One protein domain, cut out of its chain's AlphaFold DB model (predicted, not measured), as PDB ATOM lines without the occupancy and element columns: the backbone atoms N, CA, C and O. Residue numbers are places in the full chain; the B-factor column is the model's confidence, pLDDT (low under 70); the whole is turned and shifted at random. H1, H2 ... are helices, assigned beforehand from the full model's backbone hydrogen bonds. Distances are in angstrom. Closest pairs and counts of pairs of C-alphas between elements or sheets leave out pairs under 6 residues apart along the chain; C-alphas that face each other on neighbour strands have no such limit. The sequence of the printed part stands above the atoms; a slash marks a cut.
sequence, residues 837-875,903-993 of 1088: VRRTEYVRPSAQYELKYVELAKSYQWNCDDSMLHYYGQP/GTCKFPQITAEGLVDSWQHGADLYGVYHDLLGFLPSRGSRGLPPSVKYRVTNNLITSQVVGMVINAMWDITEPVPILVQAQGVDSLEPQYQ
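Overview. This is residues 837 to 875 and 903 to 993 of the 1088 residues of the protein "Histidine acid phosphatase" of Cordyceps javanica (UniProt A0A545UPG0). Little regular structure is here: two helices, H1 and H2, cross near their middles as an X, and long stretches of loop make up the rest. The printed part has 130 residues with two named helices, H1 then H2, and no named strand; the class is all helix, with 33 residues in named elements. The whole is compact, with a radius of gyration of the C-alphas of 16.2 A and spans of 48 by 39 by 34 A.

Along the chain. Residues 837 to 875 hold no named element. H1, residues 912 to 929, runs 25.7 A from C-alpha 912 at (-40.392, 29.160, -5.944). H2, residues 956 to 970, runs 21.6 A to C-alpha 970 at (-50.175, 36.706, 10.262).

Arrangement. H1 and H2 touch, closest at the C-alphas of Gly 922 and Val 965, 4.1 A apart. They run the same way at a steep tilt of 49 degrees. Every O i to N i+4 pair is within hydrogen-bond range in H1, and 9 of 11 in H2.

Size, cuts and confidence. The C-alphas of Gln 848 and Gly 903, 50.0 A apart, are the two farthest apart. Residues 876 to 902 are not printed, a gap of 34.1 A between C-alphas 875 and 903. H1 to H2 is a long link. Thirty residues are under pLDDT 70, among them 847 to 865.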
ATOM      1  N   VAL A 837     -59.711  28.278  -1.403       76.56
ATOM      2  CA  VAL A 837     -60.778  28.692  -0.484       76.56
ATOM      3  C   VAL A 837     -60.805  30.229  -0.403       76.56
ATOM      4  O   VAL A 837     -60.401  30.820   0.597       76.56
ATOM      5  N   ARG A 838     -61.228  30.902  -1.486       82.12
ATOM      6  CA  ARG A 838     -61.304  32.375  -1.550       82.12
ATOM      7  C   ARG A 838     -62.616  32.906  -0.976       82.12
ATOM      8  O   ARG A 838     -63.673  32.284  -1.059       82.12
ATOM      9  N   ARG A 839     -62.567  34.140  -0.475       81.94
ATOM     10  CA  ARG A 839     -63.714  34.859   0.112       81.94
ATOM     11  C   ARG A 839     -64.884  35.106  -0.855       81.94
ATOM     12  O   ARG A 839     -65.998  35.328  -0.387       81.94
ATOM     13  N   THR A 840     -64.639  35.125  -2.162       81.00
ATOM     14  CA  THR A 840     -65.648  35.411  -3.193       81.00
ATOM     15  C   THR A 840     -66.534  34.210  -3.515       81.00
ATOM     16  O   THR A 840     -67.738  34.396  -3.678       81.00
ATOM     17  N   GLU A 841     -65.979  32.996  -3.543       80.75
ATOM     18  CA  GLU A 841     -66.733  31.769  -3.838       80.75
ATOM     19  C   GLU A 841     -67.180  31.014  -2.572       80.75
ATOM     20  O   GLU A 841     -68.095  30.197  -2.646       80.75
ATOM     21  N   TYR A 842     -66.583  31.284  -1.402       78.44
ATOM     22  CA  TYR A 842     -66.912  30.570  -0.164       78.44
ATOM     23  C   TYR A 842     -68.362  30.803   0.302       78.44
ATOM     24  O   TYR A 842     -68.703  31.827   0.909       78.44
ATOM     25  N   VAL A 843     -69.215  29.802   0.085       77.88
ATOM     26  CA  VAL A 843     -70.586  29.763   0.602       77.88
ATOM     27  C   VAL A 843     -70.544  29.529   2.112       77.88
ATOM     28  O   VAL A 843     -70.169  28.456   2.574       77.88
ATOM     29  N   ARG A 844     -70.951  30.527   2.909       72.12
ATOM     30  CA  ARG A 844     -71.022  30.377   4.372       72.12
ATOM     31  C   ARG A 844     -72.064  29.301   4.747       72.12
ATOM     32  O   ARG A 844     -73.241  29.508   4.437       72.12
ATOM     33  N   PRO A 845     -71.689  28.233   5.482       65.50
ATOM     34  CA  PRO A 845     -72.641  27.235   5.964       65.50
ATOM     35  C   PRO A 845     -73.734  27.839   6.853       65.50
ATOM     36  O   PRO A 845     -73.529  28.837   7.553       65.50
ATOM     37  N   SER A 846     -74.909  27.210   6.861       70.69
ATOM     38  CA  SER A 846     -75.975  27.550   7.804       70.69
ATOM     39  C   SER A 846     -75.555  27.223   9.244       70.69
ATOM     40  O   SER A 846     -74.806  26.280   9.487       70.69
ATOM     41  N   ALA A 847     -76.057  27.993  10.218       67.06
ATOM     42  CA  ALA A 847     -75.625  27.972  11.628       67.06
ATOM     43  C   ALA A 847     -75.984  26.693  12.431       67.06
ATOM     44  O   ALA A 847     -76.062  26.723  13.656       67.06
ATOM     45  N   GLN A 848     -76.232  25.587  11.731       69.31
ATOM     46  CA  GLN A 848     -76.471  24.239  12.247       69.31
ATOM     47  C   GLN A 848     -75.269  23.295  12.016       69.31
ATOM     48  O   GLN A 848     -75.323  22.142  12.433       69.31
ATOM     49  N   TYR A 849     -74.194  23.782  11.379       48.31
ATOM     50  CA  TYR A 849     -72.951  23.048  11.124       48.31
ATOM     51  C   TYR A 849     -71.753  23.686  11.848       48.31
ATOM     52  O   TYR A 849     -71.685  24.907  11.997       48.31
ATOM     53  N   GLU A 850     -70.790  22.859  12.268       50.22
ATOM     54  CA  GLU A 850     -69.581  23.257  13.003       50.22
ATOM     55  C   GLU A 850     -68.320  22.739  12.287       50.22
ATOM     56  O   GLU A 850     -68.210  21.551  11.975       50.22
ATOM     57  N   LEU A 851     -67.355  23.626  12.024       49.03
ATOM     58  CA  LEU A 851     -66.117  23.291  11.315       49.03
ATOM     59  C   LEU A 851     -65.108  22.612  12.255       49.03
ATOM     60  O   LEU A 851     -64.594  23.249  13.171       49.03
ATOM     61  N   LYS A 852     -64.779  21.338  11.994       45.97
ATOM     62  CA  LYS A 852     -63.880  20.541  12.857       45.97
ATOM     63  C   LYS A 852     -62.399  20.524  12.447       45.97
ATOM     64  O   LYS A 852     -61.557  20.444  13.334       45.97
ATOM     65  N   TYR A 853     -62.065  20.582  11.153       39.09
ATOM     66  CA  TYR A 853     -60.689  20.762  10.650       39.09
ATOM     67  C   TYR A 853     -60.680  21.218   9.178       39.09
ATOM     68  O   TYR A 853     -61.725  21.195   8.526       39.09
ATOM     69  N   VAL A 854     -59.506  21.619   8.676       40.38
ATOM     70  CA  VAL A 854     -59.206  21.983   7.274       40.38
ATOM     71  C   VAL A 854     -57.835  21.389   6.911       40.38
ATOM     72  O   VAL A 854     -56.968  21.317   7.781       40.38
ATOM     73  N   GLU A 855     -57.640  20.974   5.659       33.88
ATOM     74  CA  GLU A 855     -56.415  20.341   5.142       33.88
ATOM     75  C   GLU A 855     -56.063  20.891   3.743       33.88
ATOM     76  O   GLU A 855     -56.930  21.462   3.079       33.88
ATOM     77  N   LEU A 856     -54.790  20.803   3.325       31.09
ATOM     78  CA  LEU A 856     -54.261  21.480   2.131       31.09
ATOM     79  C   LEU A 856     -53.018  20.776   1.549       31.09
ATOM     80  O   LEU A 856     -52.050  20.544   2.271       31.09
ATOM     81  N   ALA A 857     -53.005  20.546   0.231       29.05
ATOM     82  CA  ALA A 857     -51.874  20.008  -0.540       29.05
ATOM     83  C   ALA A 857     -51.752  20.698  -1.919       29.05
ATOM     84  O   ALA A 857     -52.729  21.283  -2.396       29.05
ATOM     85  N   LYS A 858     -50.559  20.679  -2.549       29.83
ATOM     86  CA  LYS A 858     -50.297  21.335  -3.854       29.83
ATOM     87  C   LYS A 858     -48.985  20.865  -4.527       29.83
ATOM     88  O   LYS A 858     -48.014  20.606  -3.818       29.83
ATOM     89  N   SER A 859     -48.934  20.811  -5.865       27.86
ATOM     90  CA  SER A 859     -47.774  20.391  -6.687       27.86
ATOM     91  C   SER A 859     -47.488  21.358  -7.860       27.86
ATOM     92  O   SER A 859     -48.321  22.209  -8.169       27.86
ATOM     93  N   TYR A 860     -46.278  21.300  -8.449       34.44
ATOM     94  CA  TYR A 860     -45.723  22.316  -9.378       34.44
ATOM     95  C   TYR A 860     -44.679  21.739 -10.369       34.44
ATOM     96  O   TYR A 860     -44.509  20.527 -10.453       34.44
ATOM     97  N   GLN A 861     -43.966  22.609 -11.105       36.16
ATOM     98  CA  GLN A 861     -42.973  22.280 -12.141       36.16
ATOM     99  C   GLN A 861     -41.507  22.399 -11.656       36.16
ATOM    100  O   GLN A 861     -41.129  23.431 -11.108       36.16
ATOM    101  N   TRP A 862     -40.663  21.377 -11.865       54.38
ATOM    102  CA  TRP A 862     -39.454  21.165 -11.041       54.38
ATOM    103  C   TRP A 862     -38.111  21.500 -11.706       54.38
ATOM    104  O   TRP A 862     -37.376  20.617 -12.143       54.38
ATOM    105  N   ASN A 863     -37.731  22.776 -11.646       55.56
ATOM    106  CA  ASN A 863     -36.324  23.177 -11.611       55.56
ATOM    107  C   ASN A 863     -36.178  24.285 -10.554       55.56
ATOM    108  O   ASN A 863     -36.904  25.271 -10.626       55.56
ATOM    109  N   CYS A 864     -35.321  24.103  -9.544       64.31
ATOM    110  CA  CYS A 864     -35.438  24.814  -8.258       64.31
ATOM    111  C   CYS A 864     -34.254  25.739  -7.932       64.31
ATOM    112  O   CYS A 864     -34.017  26.052  -6.767       64.31
ATOM    113  N   ASP A 865     -33.513  26.201  -8.941       68.94
ATOM    114  CA  ASP A 865     -32.424  27.179  -8.770       68.94
ATOM    115  C   ASP A 865     -32.909  28.551  -8.252       68.94
ATOM    116  O   ASP A 865     -32.106  29.383  -7.832       68.94
ATOM    117  N   ASP A 866     -34.225  28.782  -8.268       70.62
ATOM    118  CA  ASP A 866     -34.908  29.963  -7.745       70.62
ATOM    119  C   ASP A 866     -35.456  29.795  -6.308       70.62
ATOM    120  O   ASP A 866     -35.911  30.777  -5.715       70.62
ATOM    121  N   SER A 867     -35.382  28.592  -5.714       74.38
ATOM    122  CA  SER A 867     -35.899  28.287  -4.370       74.38
ATOM    123  C   SER A 867     -34.785  27.810  -3.420       74.38
ATOM    124  O   SER A 867     -34.002  26.910  -3.719       74.38
ATOM    125  N   MET A 868     -34.678  28.442  -2.242       79.50
ATOM    126  CA  MET A 868     -33.605  28.184  -1.269       79.50
ATOM    127  C   MET A 868     -34.119  27.416  -0.047       79.50
ATOM    128  O   MET A 868     -34.748  27.990   0.845       79.50
ATOM    129  N   LEU A 869     -33.790  26.123   0.048       77.38
ATOM    130  CA  LEU A 869     -34.082  25.327   1.243       77.38
ATOM    131  C   LEU A 869     -33.093  25.623   2.376       77.38
ATOM    132  O   LEU A 869     -31.976  25.099   2.423       77.38
ATOM    133  N   HIS A 870     -33.519  26.471   3.309       78.69
ATOM    134  CA  HIS A 870     -32.756  26.819   4.503       78.69
ATOM    135  C   HIS A 870     -32.731  25.683   5.538       78.69
ATOM    136  O   HIS A 870     -33.769  25.263   6.039       78.69
ATOM    137  N   TYR A 871     -31.526  25.253   5.923       75.56
ATOM    138  CA  TYR A 871     -31.297  24.230   6.949       75.56
ATOM    139  C   TYR A 871     -30.254  24.733   7.953       75.56
ATOM    140  O   TYR A 871     -29.055  24.688   7.681       75.56
ATOM    141  N   TYR A 872     -30.693  25.214   9.116       77.00
ATOM    142  CA  TYR A 872     -29.799  25.678  10.181       77.00
ATOM    143  C   TYR A 872     -30.401  25.424  11.566       77.00
ATOM    144  O   TYR A 872     -31.613  25.494  11.754       77.00
ATOM    145  N   GLY A 873     -29.542  25.142  12.548       80.81
ATOM    146  CA  GLY A 873     -29.919  25.113  13.959       80.81
ATOM    147  C   GLY A 873     -29.589  26.447  14.624       80.81
ATOM    148  O   GLY A 873     -28.472  26.942  14.477       80.81
ATOM    149  N   GLN A 874     -30.531  27.015  15.377       83.31
ATOM    150  CA  GLN A 874     -30.316  28.220  16.180       83.31
ATOM    151  C   GLN A 874     -30.497  27.894  17.673       83.31
ATOM    152  O   GLN A 874     -31.526  27.326  18.048       83.31
ATOM    153  N   PRO A 875     -29.530  28.225  18.549       84.38
ATOM    154  CA  PRO A 875     -29.691  28.022  19.983       84.38
ATOM    155  C   PRO A 875     -30.722  29.009  20.551       84.38
ATOM    156  O   PRO A 875     -30.701  30.190  20.218       84.38
ATOM    157  N   GLY A 903     -33.326  17.262 -12.846       61.22
ATOM    158  CA  GLY A 903     -33.419  18.702 -12.559       61.22
ATOM    159  C   GLY A 903     -32.533  19.119 -11.377       61.22
ATOM    160  O   GLY A 903     -31.729  18.327 -10.889       61.22
ATOM    161  N   THR A 904     -32.657  20.360 -10.898       65.00
ATOM    162  CA  THR A 904     -31.800  20.900  -9.811       65.00
ATOM    163  C   THR A 904     -32.384  20.799  -8.397       65.00
ATOM    164  O   THR A 904     -31.699  21.084  -7.414       65.00
ATOM    165  N   CYS A 905     -33.640  20.368  -8.273       67.69
ATOM    166  CA  CYS A 905     -34.351  20.242  -7.000       67.69
ATOM    167  C   CYS A 905     -33.825  19.088  -6.125       67.69
ATOM    168  O   CYS A 905     -33.495  18.009  -6.612       67.69
ATOM    169  N   LYS A 906     -33.829  19.267  -4.803       72.38
ATOM    170  CA  LYS A 906     -33.534  18.209  -3.831       72.38
ATOM    171  C   LYS A 906     -34.832  17.684  -3.220       72.38
ATOM    172  O   LYS A 906     -35.318  18.248  -2.243       72.38
ATOM    173  N   PHE A 907     -35.389  16.597  -3.753       67.81
ATOM    174  CA  PHE A 907     -36.627  16.046  -3.195       67.81
ATOM    175  C   PHE A 907     -36.500  15.694  -1.703       67.81
ATOM    176  O   PHE A 907     -35.479  15.134  -1.290       67.81
ATOM    177  N   PRO A 908     -37.546  15.962  -0.902       72.50
ATOM    178  CA  PRO A 908     -38.734  16.779  -1.215       72.50
ATOM    179  C   PRO A 908     -38.470  18.312  -1.096       72.50
ATOM    180  O   PRO A 908     -38.166  18.806  -0.008       72.50
ATOM    181  N   GLN A 909     -38.629  19.078  -2.194       74.25
ATOM    182  CA  GLN A 909     -38.383  20.540  -2.274       74.25
ATOM    183  C   GLN A 909     -39.480  21.291  -3.045       74.25
ATOM    184  O   GLN A 909     -39.552  21.187  -4.261       74.25
ATOM    185  N   ILE A 910     -40.269  22.142  -2.392       75.06
ATOM    186  CA  ILE A 910     -41.210  23.009  -3.115       75.06
ATOM    187  C   ILE A 910     -40.487  24.081  -3.964       75.06
ATOM    188  O   ILE A 910     -39.448  24.639  -3.591       75.06
ATOM    189  N   THR A 911     -41.056  24.360  -5.135       73.19
ATOM    190  CA  THR A 911     -40.561  25.313  -6.141       73.19
ATOM    191  C   THR A 911     -40.811  26.765  -5.707       73.19
ATOM    192  O   THR A 911     -41.644  27.015  -4.829       73.19
ATOM    193  N   ALA A 912     -40.142  27.759  -6.307       80.94
ATOM    194  CA  ALA A 912     -40.392  29.160  -5.944       80.94
ATOM    195  C   ALA A 912     -41.815  29.620  -6.307       80.94
ATOM    196  O   ALA A 912     -42.475  30.265  -5.489       80.94
ATOM    197  N   GLU A 913     -42.321  29.223  -7.482       74.44
ATOM    198  CA  GLU A 913     -43.725  29.443  -7.858       74.44
ATOM    199  C   GLU A 913     -44.676  28.809  -6.828       74.44
ATOM    200  O   GLU A 913     -45.689  29.415  -6.488       74.44
ATOM    201  N   GLY A 914     -44.309  27.669  -6.230       77.31
ATOM    202  CA  GLY A 914     -45.098  27.026  -5.184       77.31
ATOM    203  C   GLY A 914     -45.011  27.644  -3.790       77.31
ATOM    204  O   GLY A 914     -45.977  27.566  -3.028       77.31
ATOM    205  N   LEU A 915     -43.909  28.317  -3.452       82.44
ATOM    206  CA  LEU A 915     -43.808  29.129  -2.233       82.44
ATOM    207  C   LEU A 915     -44.692  30.379  -2.333       82.44
ATOM    208  O   LEU A 915     -45.439  30.677  -1.400       82.44
ATOM    209  N   VAL A 916     -44.658  31.072  -3.477       85.38
ATOM    210  CA  VAL A 916     -45.591  32.171  -3.784       85.38
ATOM    211  C   VAL A 916     -47.030  31.653  -3.776       85.38
ATOM    212  O   VAL A 916     -47.902  32.248  -3.145       85.38
ATOM    213  N   ASP A 917     -47.257  30.509  -4.421       82.06
ATOM    214  CA  ASP A 917     -48.552  29.841  -4.528       82.06
ATOM    215  C   ASP A 917     -49.183  29.527  -3.147       82.06
ATOM    216  O   ASP A 917     -50.379  29.694  -2.898       82.06
ATOM    217  N   SER A 918     -48.328  29.106  -2.206       85.94
ATOM    218  CA  SER A 918     -48.666  28.831  -0.800       85.94
ATOM    219  C   SER A 918     -48.920  30.103   0.016       85.94
ATOM    220  O   SER A 918     -49.764  30.104   0.913       85.94
ATOM    221  N   TRP A 919     -48.217  31.199  -0.291       90.56
ATOM    222  CA  TRP A 919     -48.469  32.507   0.316       90.56
ATOM    223  C   TRP A 919     -49.862  33.018  -0.060       90.56
ATOM    224  O   TRP A 919     -50.636  33.392   0.819       90.56
ATOM    225  N   GLN A 920     -50.224  32.956  -1.347       88.06
ATOM    226  CA  GLN A 920     -51.559  33.348  -1.803       88.06
ATOM    227  C   GLN A 920     -52.640  32.524  -1.096       88.06
ATOM    228  O   GLN A 920     -53.595  33.090  -0.566       88.06
ATOM    229  N   HIS A 921     -52.441  31.207  -0.978       87.06
ATOM    230  CA  HIS A 921     -53.377  30.353  -0.252       87.06
ATOM    231  C   HIS A 921     -53.520  30.752   1.231       87.06
ATOM    232  O   HIS A 921     -54.631  30.782   1.757       87.06
ATOM    233  N   GLY A 922     -52.435  31.132   1.914       89.69
ATOM    234  CA  GLY A 922     -52.511  31.673   3.277       89.69
ATOM    235  C   GLY A 922     -53.288  32.995   3.369       89.69
ATOM    236  O   GLY A 922     -54.064  33.190   4.306       89.69
ATOM    237  N   ALA A 923     -53.146  33.884   2.384       91.44
ATOM    238  CA  ALA A 923     -53.929  35.118   2.317       91.44
ATOM    239  C   ALA A 923     -55.432  34.833   2.118       91.44
ATOM    240  O   ALA A 923     -56.266  35.431   2.805       91.44
ATOM    241  N   ASP A 924     -55.775  33.877   1.249       88.12
ATOM    242  CA  ASP A 924     -57.154  33.440   0.998       88.12
ATOM    243  C   ASP A 924     -57.784  32.791   2.248       88.12
ATOM    244  O   ASP A 924     -58.877  33.190   2.667       88.12
ATOM    245  N   LEU A 925     -57.051  31.897   2.931       88.81
ATOM    246  CA  LEU A 925     -57.460  31.306   4.213       88.81
ATOM    247  C   LEU A 925     -57.743  32.372   5.279       88.81
ATOM    248  O   LEU A 925     -58.728  32.258   6.009       88.81
ATOM    249  N   TYR A 926     -56.920  33.420   5.388       89.38
ATOM    250  CA  TYR A 926     -57.197  34.521   6.316       89.38
ATOM    251  C   TYR A 926     -58.443  35.318   5.887       89.38
ATOM    252  O   TYR A 926     -59.305  35.620   6.716       89.38
ATOM    253  N   GLY A 927     -58.596  35.592   4.588       89.50
ATOM    254  CA  GLY A 927     -59.773  36.260   4.022       89.50
ATOM    255  C   GLY A 927     -61.095  35.514   4.264       89.50
ATOM    256  O   GLY A 927     -62.143  36.151   4.386       89.50
ATOM    257  N   VAL A 928     -61.066  34.186   4.390       86.62
ATOM    258  CA  VAL A 928     -62.234  33.386   4.792       86.62
ATOM    259  C   VAL A 928     -62.335  33.264   6.316       86.62
ATOM    260  O   VAL A 928     -63.322  33.710   6.905       86.62
ATOM    261  N   TYR A 929     -61.331  32.707   6.991       86.25
ATOM    262  CA  TYR A 929     -61.456  32.309   8.397       86.25
ATOM    263  C   TYR A 929     -61.301  33.458   9.410       86.25
ATOM    264  O   TYR A 929     -61.835  33.346  10.516       86.25
ATOM    265  N   HIS A 930     -60.667  34.581   9.046       88.25
ATOM    266  CA  HIS A 930     -60.760  35.842   9.795       88.25
ATOM    267  C   HIS A 930     -61.863  36.742   9.213       88.25
ATOM    268  O   HIS A 930     -62.895  36.926   9.857       88.25
ATOM    269  N   ASP A 931     -61.690  37.283   8.000       87.94
ATOM    270  CA  ASP A 931     -62.527  38.408   7.536       87.94
ATOM    271  C   ASP A 931     -63.989  38.039   7.225       87.94
ATOM    272  O   ASP A 931     -64.864  38.910   7.293       87.94
ATOM    273  N   LEU A 932     -64.268  36.791   6.828       84.50
ATOM    274  CA  LEU A 932     -65.622  36.336   6.497       84.50
ATOM    275  C   LEU A 932     -66.287  35.566   7.642       84.50
ATOM    276  O   LEU A 932     -67.494  35.721   7.827       84.50
ATOM    277  N   LEU A 933     -65.553  34.738   8.388       83.19
ATOM    278  CA  LEU A 933     -66.120  33.849   9.415       83.19
ATOM    279  C   LEU A 933     -65.831  34.280  10.859       83.19
ATOM    280  O   LEU A 933     -66.606  33.929  11.745       83.19
ATOM    281  N   GLY A 934     -64.771  35.054  11.110       83.44
ATOM    282  CA  GLY A 934     -64.402  35.506  12.457       83.44
ATOM    283  C   GLY A 934     -63.959  34.387  13.409       83.44
ATOM    284  O   GLY A 934     -64.037  34.561  14.622       83.44
ATOM    285  N   PHE A 935     -63.528  33.236  12.880       82.38
ATOM    286  CA  PHE A 935     -63.017  32.111  13.675       82.38
ATOM    287  C   PHE A 935     -61.573  32.351  14.134       82.38
ATOM    288  O   PHE A 935     -61.182  31.939  15.226       82.38
ATOM    289  N   LEU A 936     -60.775  33.026  13.303       85.88
ATOM    290  CA  LEU A 936     -59.407  33.414  13.626       85.88
ATOM    291  C   LEU A 936     -59.367  34.778  14.341       85.88
ATOM    292  O   LEU A 936     -60.131  35.675  13.980       85.88
ATOM    293  N   PRO A 937     -58.463  34.977  15.320       87.50
ATOM    294  CA  PRO A 937     -58.199  36.290  15.908       87.50
ATOM    295  C   PRO A 937     -57.483  37.216  14.913       87.50
ATOM    296  O   PRO A 937     -56.882  36.755  13.945       87.50
ATOM    297  N   SER A 938     -57.498  38.525  15.165       86.50
ATOM    298  CA  SER A 938     -56.840  39.501  14.289       86.50
ATOM    299  C   SER A 938     -55.312  39.488  14.403       86.50
ATOM    300  O   SER A 938     -54.753  39.449  15.504       86.50
ATOM    301  N   ARG A 939     -54.628  39.586  13.256       85.50
ATOM    302  CA  ARG A 939     -53.172  39.798  13.164       85.50
ATOM    303  C   ARG A 939     -52.732  41.160  13.726       85.50
ATOM    304  O   ARG A 939     -53.529  42.091  13.811       85.50
ATOM    305  N   GLY A 940     -51.452  41.273  14.094       68.31
ATOM    306  CA  GLY A 940     -50.866  42.481  14.707       68.31
ATOM    307  C   GLY A 940     -49.992  42.238  15.950       68.31
ATOM    308  O   GLY A 940     -49.491  43.189  16.544       68.31
ATOM    309  N   SER A 941     -49.793  40.979  16.351       63.25
ATOM    310  CA  SER A 941     -48.811  40.586  17.375       63.25
ATOM    311  C   SER A 941     -47.448  40.285  16.737       63.25
ATOM    312  O   SER A 941     -47.397  39.824  15.603       63.25
ATOM    313  N   ARG A 942     -46.334  40.448  17.474       66.94
ATOM    314  CA  ARG A 942     -44.970  40.067  17.017       66.94
ATOM    315  C   ARG A 942     -44.734  38.546  16.875       66.94
ATOM    316  O   ARG A 942     -43.603  38.110  16.713       66.94
ATOM    317  N   GLY A 943     -45.776  37.736  16.999       74.69
ATOM    318  CA  GLY A 943     -45.718  36.281  17.021       74.69
ATOM    319  C   GLY A 943     -47.125  35.697  16.971       74.69
ATOM    320  O   GLY A 943     -48.111  36.438  17.006       74.69
ATOM    321  N   LEU A 944     -47.215  34.372  16.859       84.25
ATOM    322  CA  LEU A 944     -48.478  33.686  16.597       84.25
ATOM    323  C   LEU A 944     -49.475  33.866  17.764       84.25
ATOM    324  O   LEU A 944     -49.064  33.757  18.923       84.25
ATOM    325  N   PRO A 945     -50.777  34.116  17.504       85.12
ATOM    326  CA  PRO A 945     -51.780  34.191  18.564       85.12
ATOM    327  C   PRO A 945     -51.843  32.883  19.373       85.12
ATOM    328  O   PRO A 945     -51.862  31.809  18.775       85.12
ATOM    329  N   PRO A 946     -51.946  32.926  20.714       82.81
ATOM    330  CA  PRO A 946     -51.838  31.733  21.564       82.81
ATOM    331  C   PRO A 946     -52.998  30.731  21.414       82.81
ATOM    332  O   PRO A 946     -52.898  29.602  21.893       82.81
ATOM    333  N   SER A 947     -54.093  31.128  20.758       83.12
ATOM    334  CA  SER A 947     -55.209  30.257  20.370       83.12
ATOM    335  C   SER A 947     -54.976  29.494  19.060       83.12
ATOM    336  O   SER A 947     -55.733  28.575  18.759       83.12
ATOM    337  N   VAL A 948     -53.951  29.852  18.282       86.44
ATOM    338  CA  VAL A 948     -53.628  29.251  16.983       86.44
ATOM    339  C   VAL A 948     -52.372  28.394  17.127       86.44
ATOM    340  O   VAL A 948     -51.398  28.790  17.765       86.44
ATOM    341  N   LYS A 949     -52.384  27.204  16.526       86.12
ATOM    342  CA  LYS A 949     -51.225  26.309  16.431       86.12
ATOM    343  C   LYS A 949     -51.199  25.687  15.046       86.12
ATOM    344  O   LYS A 949     -52.246  25.306  14.536       86.12
ATOM    345  N   TYR A 950     -50.007  25.547  14.479       87.69
ATOM    346  CA  TYR A 950     -49.804  24.824  13.229       87.69
ATOM    347  C   TYR A 950     -49.252  23.436  13.523       87.69
ATOM    348  O   TYR A 950     -48.366  23.279  14.367       87.69
ATOM    349  N   ARG A 951     -49.776  22.443  12.808       86.06
ATOM    350  CA  ARG A 951     -49.225  21.094  12.729       86.06
ATOM    351  C   ARG A 951     -48.832  20.816  11.281       86.06
ATOM    352  O   ARG A 951     -49.517  21.258  10.366       86.06
ATOM    353  N   VAL A 952     -47.740  20.089  11.116       84.62
ATOM    354  CA  VAL A 952     -47.237  19.540   9.856       84.62
ATOM    355  C   VAL A 952     -47.185  18.014   9.952       84.62
ATOM    356  O   VAL A 952     -47.261  17.463  11.057       84.62
ATOM    357  N   THR A 953     -47.082  17.341   8.807       82.69
ATOM    358  CA  THR A 953     -46.815  15.896   8.759       82.69
ATOM    359  C   THR A 953     -45.306  15.641   8.772       82.69
ATOM    360  O   THR A 953     -44.501  16.579   8.787       82.69
ATOM    361  N   ASN A 954     -44.897  14.373   8.738       78.31
ATOM    362  CA  ASN A 954     -43.492  14.003   8.565       78.31
ATOM    363  C   ASN A 954     -42.961  14.286   7.139       78.31
ATOM    364  O   ASN A 954     -41.745  14.329   6.940       78.31
ATOM    365  N   ASN A 955     -43.826  14.569   6.154       81.12
ATOM    366  CA  ASN A 955     -43.402  15.051   4.839       81.12
ATOM    367  C   ASN A 955     -42.889  16.505   4.910       81.12
ATOM    368  O   ASN A 955     -43.633  17.450   5.195       81.12
ATOM    369  N   LEU A 956     -41.608  16.697   4.575       80.06
ATOM    370  CA  LEU A 956     -40.903  17.978   4.698       80.06
ATOM    371  C   LEU A 956     -41.478  19.116   3.829       80.06
ATOM    372  O   LEU A 956     -41.277  20.277   4.190       80.06
ATOM    373  N   ILE A 957     -42.202  18.841   2.733       77.94
ATOM    374  CA  ILE A 957     -42.862  19.898   1.937       77.94
ATOM    375  C   ILE A 957     -43.916  20.622   2.773       77.94
ATOM    376  O   ILE A 957     -44.017  21.844   2.680       77.94
ATOM    377  N   THR A 958     -44.630  19.931   3.669       83.12
ATOM    378  CA  THR A 958     -45.613  20.589   4.550       83.12
ATOM    379  C   THR A 958     -44.947  21.625   5.467       83.12
ATOM    380  O   THR A 958     -45.485  22.713   5.668       83.12
ATOM    381  N   SER A 959     -43.714  21.360   5.917       84.31
ATOM    382  CA  SER A 959     -42.889  22.314   6.679       84.31
ATOM    383  C   SER A 959     -42.353  23.484   5.841       84.31
ATOM    384  O   SER A 959     -42.086  24.553   6.387       84.31
ATOM    385  N   GLN A 960     -42.216  23.317   4.523       84.88
ATOM    386  CA  GLN A 960     -41.802  24.381   3.599       84.88
ATOM    387  C   GLN A 960     -42.996  25.287   3.232       84.88
ATOM    388  O   GLN A 960     -42.894  26.511   3.294       84.88
ATOM    389  N   VAL A 961     -44.157  24.683   2.947       87.38
ATOM    390  CA  VAL A 961     -45.443  25.355   2.677       87.38
ATOM    391  C   VAL A 961     -45.901  26.193   3.873       87.38
ATOM    392  O   VAL A 961     -46.255  27.365   3.712       87.38
ATOM    393  N   VAL A 962     -45.880  25.622   5.086       87.88
ATOM    394  CA  VAL A 962     -46.486  26.260   6.268       87.88
ATOM    395  C   VAL A 962     -45.831  27.597   6.627       87.88
ATOM    396  O   VAL A 962     -46.512  28.484   7.132       87.88
ATOM    397  N   GLY A 963     -44.544  27.794   6.312       88.50
ATOM    398  CA  GLY A 963     -43.857  29.073   6.524       88.50
ATOM    399  C   GLY A 963     -44.462  30.219   5.705       88.50
ATOM    400  O   GLY A 963     -44.695  31.305   6.239       88.50
ATOM    401  N   MET A 964     -44.792  29.964   4.435       89.31
ATOM    402  CA  MET A 964     -45.423  30.952   3.551       89.31
ATOM    403  C   MET A 964     -46.883  31.206   3.948       89.31
ATOM    404  O   MET A 964     -47.318  32.357   3.978       89.31
ATOM    405  N   VAL A 965     -47.612  30.151   4.338       90.94
ATOM    406  CA  VAL A 965     -48.991  30.247   4.849       90.94
ATOM    407  C   VAL A 965     -49.047  31.078   6.139       90.94
ATOM    408  O   VAL A 965     -49.844  32.010   6.235       90.94
ATOM    409  N   ILE A 966     -48.170  30.801   7.114       91.25
ATOM    410  CA  ILE A 966     -48.064  31.568   8.368       91.25
ATOM    411  C   ILE A 966     -47.746  33.039   8.081       91.25
ATOM    412  O   ILE A 966     -48.367  33.919   8.683       91.25
ATOM    413  N   ASN A 967     -46.811  33.318   7.167       90.81
ATOM    414  CA  ASN A 967     -46.457  34.691   6.818       90.81
ATOM    415  C   ASN A 967     -47.648  35.451   6.209       90.81
ATOM    416  O   ASN A 967     -47.968  36.537   6.684       90.81
ATOM    417  N   ALA A 968     -48.347  34.874   5.229       91.00
ATOM    418  CA  ALA A 968     -49.488  35.521   4.580       91.00
ATOM    419  C   ALA A 968     -50.672  35.768   5.531       91.00
ATOM    420  O   ALA A 968     -51.306  36.828   5.492       91.00
ATOM    421  N   MET A 969     -50.954  34.807   6.418       90.81
ATOM    422  CA  MET A 969     -52.023  34.929   7.410       90.81
ATOM    423  C   MET A 969     -51.693  36.000   8.462       90.81
ATOM    424  O   MET A 969     -52.528  36.854   8.761       90.81
ATOM    425  N   TRP A 970     -50.477  35.990   9.016       90.62
ATOM    426  CA  TRP A 970     -50.175  36.706  10.262       90.62
ATOM    427  C   TRP A 970     -49.212  37.893  10.142       90.62
ATOM    428  O   TRP A 970     -49.095  38.642  11.110       90.62
ATOM    429  N   ASP A 971     -48.552  38.074   8.995       88.62
ATOM    430  CA  ASP A 971     -47.443  39.024   8.778       88.62
ATOM    431  C   ASP A 971     -46.261  38.808   9.752       88.62
ATOM    432  O   ASP A 971     -45.600  39.734  10.225       88.62
ATOM    433  N   ILE A 972     -46.005  37.540  10.096       85.06
ATOM    434  CA  ILE A 972     -44.908  37.131  10.986       85.06
ATOM    435  C   ILE A 972     -43.679  36.749  10.155       85.06
ATOM    436  O   ILE A 972     -43.782  36.045   9.149       85.06
ATOM    437  N   THR A 973     -42.505  37.189  10.614       78.81
ATOM    438  CA  THR A 973     -41.180  36.811  10.079       78.81
ATOM    439  C   THR A 973     -40.219  36.269  11.150       78.81
ATOM    440  O   THR A 973     -39.103  35.855  10.829       78.81
ATOM    441  N   GLU A 974     -40.659  36.241  12.412       79.75
ATOM    442  CA  GLU A 974     -39.959  35.625  13.546       79.75
ATOM    443  C   GLU A 974     -40.203  34.100  13.592       79.75
ATOM    444  O   GLU A 974     -41.216  33.632  13.062       79.75
ATOM    445  N   PRO A 975     -39.330  33.299  14.237       83.56
ATOM    446  CA  PRO A 975     -39.516  31.850  14.341       83.56
ATOM    447  C   PRO A 975     -40.813  31.460  15.071       83.56
ATOM    448  O   PRO A 975     -41.028  31.831  16.225       83.56
ATOM    449  N   VAL A 976     -41.656  30.656  14.416       86.44
ATOM    450  CA  VAL A 976     -42.904  30.115  14.980       86.44
ATOM    451  C   VAL A 976     -42.740  28.614  15.258       86.44
ATOM    452  O   VAL A 976     -42.337  27.883  14.353       86.44
ATOM    453  N   PRO A 977     -43.057  28.118  16.470       86.94
ATOM    454  CA  PRO A 977     -43.028  26.688  16.756       86.94
ATOM    455  C   PRO A 977     -44.199  25.974  16.066       86.94
ATOM    456  O   PRO A 977     -45.365  26.223  16.376       86.94
ATOM    457  N   ILE A 978     -43.874  25.062  15.150       88.81
ATOM    458  CA  ILE A 978     -44.824  24.140  14.514       88.81
ATOM    459  C   ILE A 978     -44.781  22.773  15.206       88.81
ATOM    460  O   ILE A 978     -43.753  22.374  15.753       88.81
ATOM    461  N   LEU A 979     -45.906  22.060  15.208       87.44
ATOM    462  CA  LEU A 979     -46.028  20.722  15.784       87.44
ATOM    463  C   LEU A 979     -45.826  19.652  14.706       87.44
ATOM    464  O   LEU A 979     -46.406  19.753  13.630       87.44
ATOM    465  N   VAL A 980     -45.082  18.598  15.026       87.25
ATOM    466  CA  VAL A 980     -44.949  17.385  14.206       87.25
ATOM    467  C   VAL A 980     -45.054  16.170  15.131       87.25
ATOM    468  O   VAL A 980     -44.643  16.251  16.293       87.25
ATOM    469  N   GLN A 981     -45.660  15.073  14.673       83.62
ATOM    470  CA  GLN A 981     -45.677  13.810  15.424       83.62
ATOM    471  C   GLN A 981     -44.458  12.952  15.065       83.62
ATOM    472  O   GLN A 981     -43.798  13.195  14.060       83.62
ATOM    473  N   ALA A 982     -44.141  11.949  15.884       83.25
ATOM    474  CA  ALA A 982     -43.065  11.017  15.560       83.25
ATOM    475  C   ALA A 982     -43.405  10.198  14.301       83.25
ATOM    476  O   ALA A 982     -44.543   9.752  14.133       83.25
ATOM    477  N   GLN A 983     -42.403   9.981  13.443       78.81
ATOM    478  CA  GLN A 983     -42.508   9.118  12.267       78.81
ATOM    479  C   GLN A 983     -43.038   7.726  12.660       78.81
ATOM    480  O   GLN A 983     -42.728   7.214  13.736       78.81
ATOM    481  N   GLY A 984     -43.869   7.122  11.807       74.94
ATOM    482  CA  GLY A 984     -44.539   5.847  12.091       74.94
ATOM    483  C   GLY A 984     -45.905   5.981  12.778       74.94
ATOM    484  O   GLY A 984     -46.773   5.140  12.565       74.94
ATOM    485  N   VAL A 985     -46.126   7.044  13.563       78.88
ATOM    486  CA  VAL A 985     -47.355   7.255  14.364       78.88
ATOM    487  C   VAL A 985     -48.031   8.609  14.105       78.88
ATOM    488  O   VAL A 985     -48.818   9.089  14.921       78.88
ATOM    489  N   ASP A 986     -47.727   9.239  12.972       78.44
ATOM    490  CA  ASP A 986     -48.347  10.494  12.552       78.44
ATOM    491  C   ASP A 986     -49.817  10.262  12.174       78.44
ATOM    492  O   ASP A 986     -50.124   9.547  11.226       78.44
ATOM    493  N   SER A 987     -50.757  10.869  12.904       71.50
ATOM    494  CA  SER A 987     -52.195  10.675  12.653       71.50
ATOM    495  C   SER A 987     -52.709  11.277  11.334       71.50
ATOM    496  O   SER A 987     -53.897  11.151  11.057       71.50
ATOM    497  N   LEU A 988     -51.865  11.995  10.585       65.12
ATOM    498  CA  LEU A 988     -52.145  12.483   9.227       65.12
ATOM    499  C   LEU A 988     -51.426  11.637   8.158       65.12
ATOM    500  O   LEU A 988     -51.704  11.769   6.974       65.12
ATOM    501  N   GLU A 989     -50.503  10.766   8.571       68.88
ATOM    502  CA  GLU A 989     -49.696   9.916   7.695       68.88
ATOM    503  C   GLU A 989     -49.370   8.581   8.413       68.88
ATOM    504  O   GLU A 989     -48.222   8.323   8.798       68.88
ATOM    505  N   PRO A 990     -50.385   7.742   8.696       68.50
ATOM    506  CA  PRO A 990     -50.233   6.592   9.584       68.50
ATOM    507  C   PRO A 990     -49.482   5.436   8.910       68.50
ATOM    508  O   PRO A 990     -50.063   4.651   8.164       68.50
ATOM    509  N   GLN A 991     -48.194   5.282   9.230       71.88
ATOM    510  CA  GLN A 991     -47.357   4.164   8.759       71.88
ATOM    511  C   GLN A 991     -47.328   2.950   9.721       71.88
ATOM    512  O   GLN A 991     -46.548   2.016   9.527       71.88
ATOM    513  N   TYR A 992     -48.157   2.927  10.773       72.19
ATOM    514  CA  TYR A 992     -48.232   1.781  11.685       72.19
ATOM    515  C   TYR A 992     -48.899   0.566  11.017       72.19
ATOM    516  O   TYR A 992     -49.925   0.674  10.346       72.19
ATOM    517  N   GLN A 993     -48.333  -0.625  11.218       75.81
ATOM    518  CA  GLN A 993     -48.812  -1.838  10.553       75.81
ATOM    519  C   GLN A 993     -50.182  -2.287  11.088       75.81
ATOM    520  O   GLN A 993     -50.328  -2.619  12.264       75.81
TER     521      GLN A 993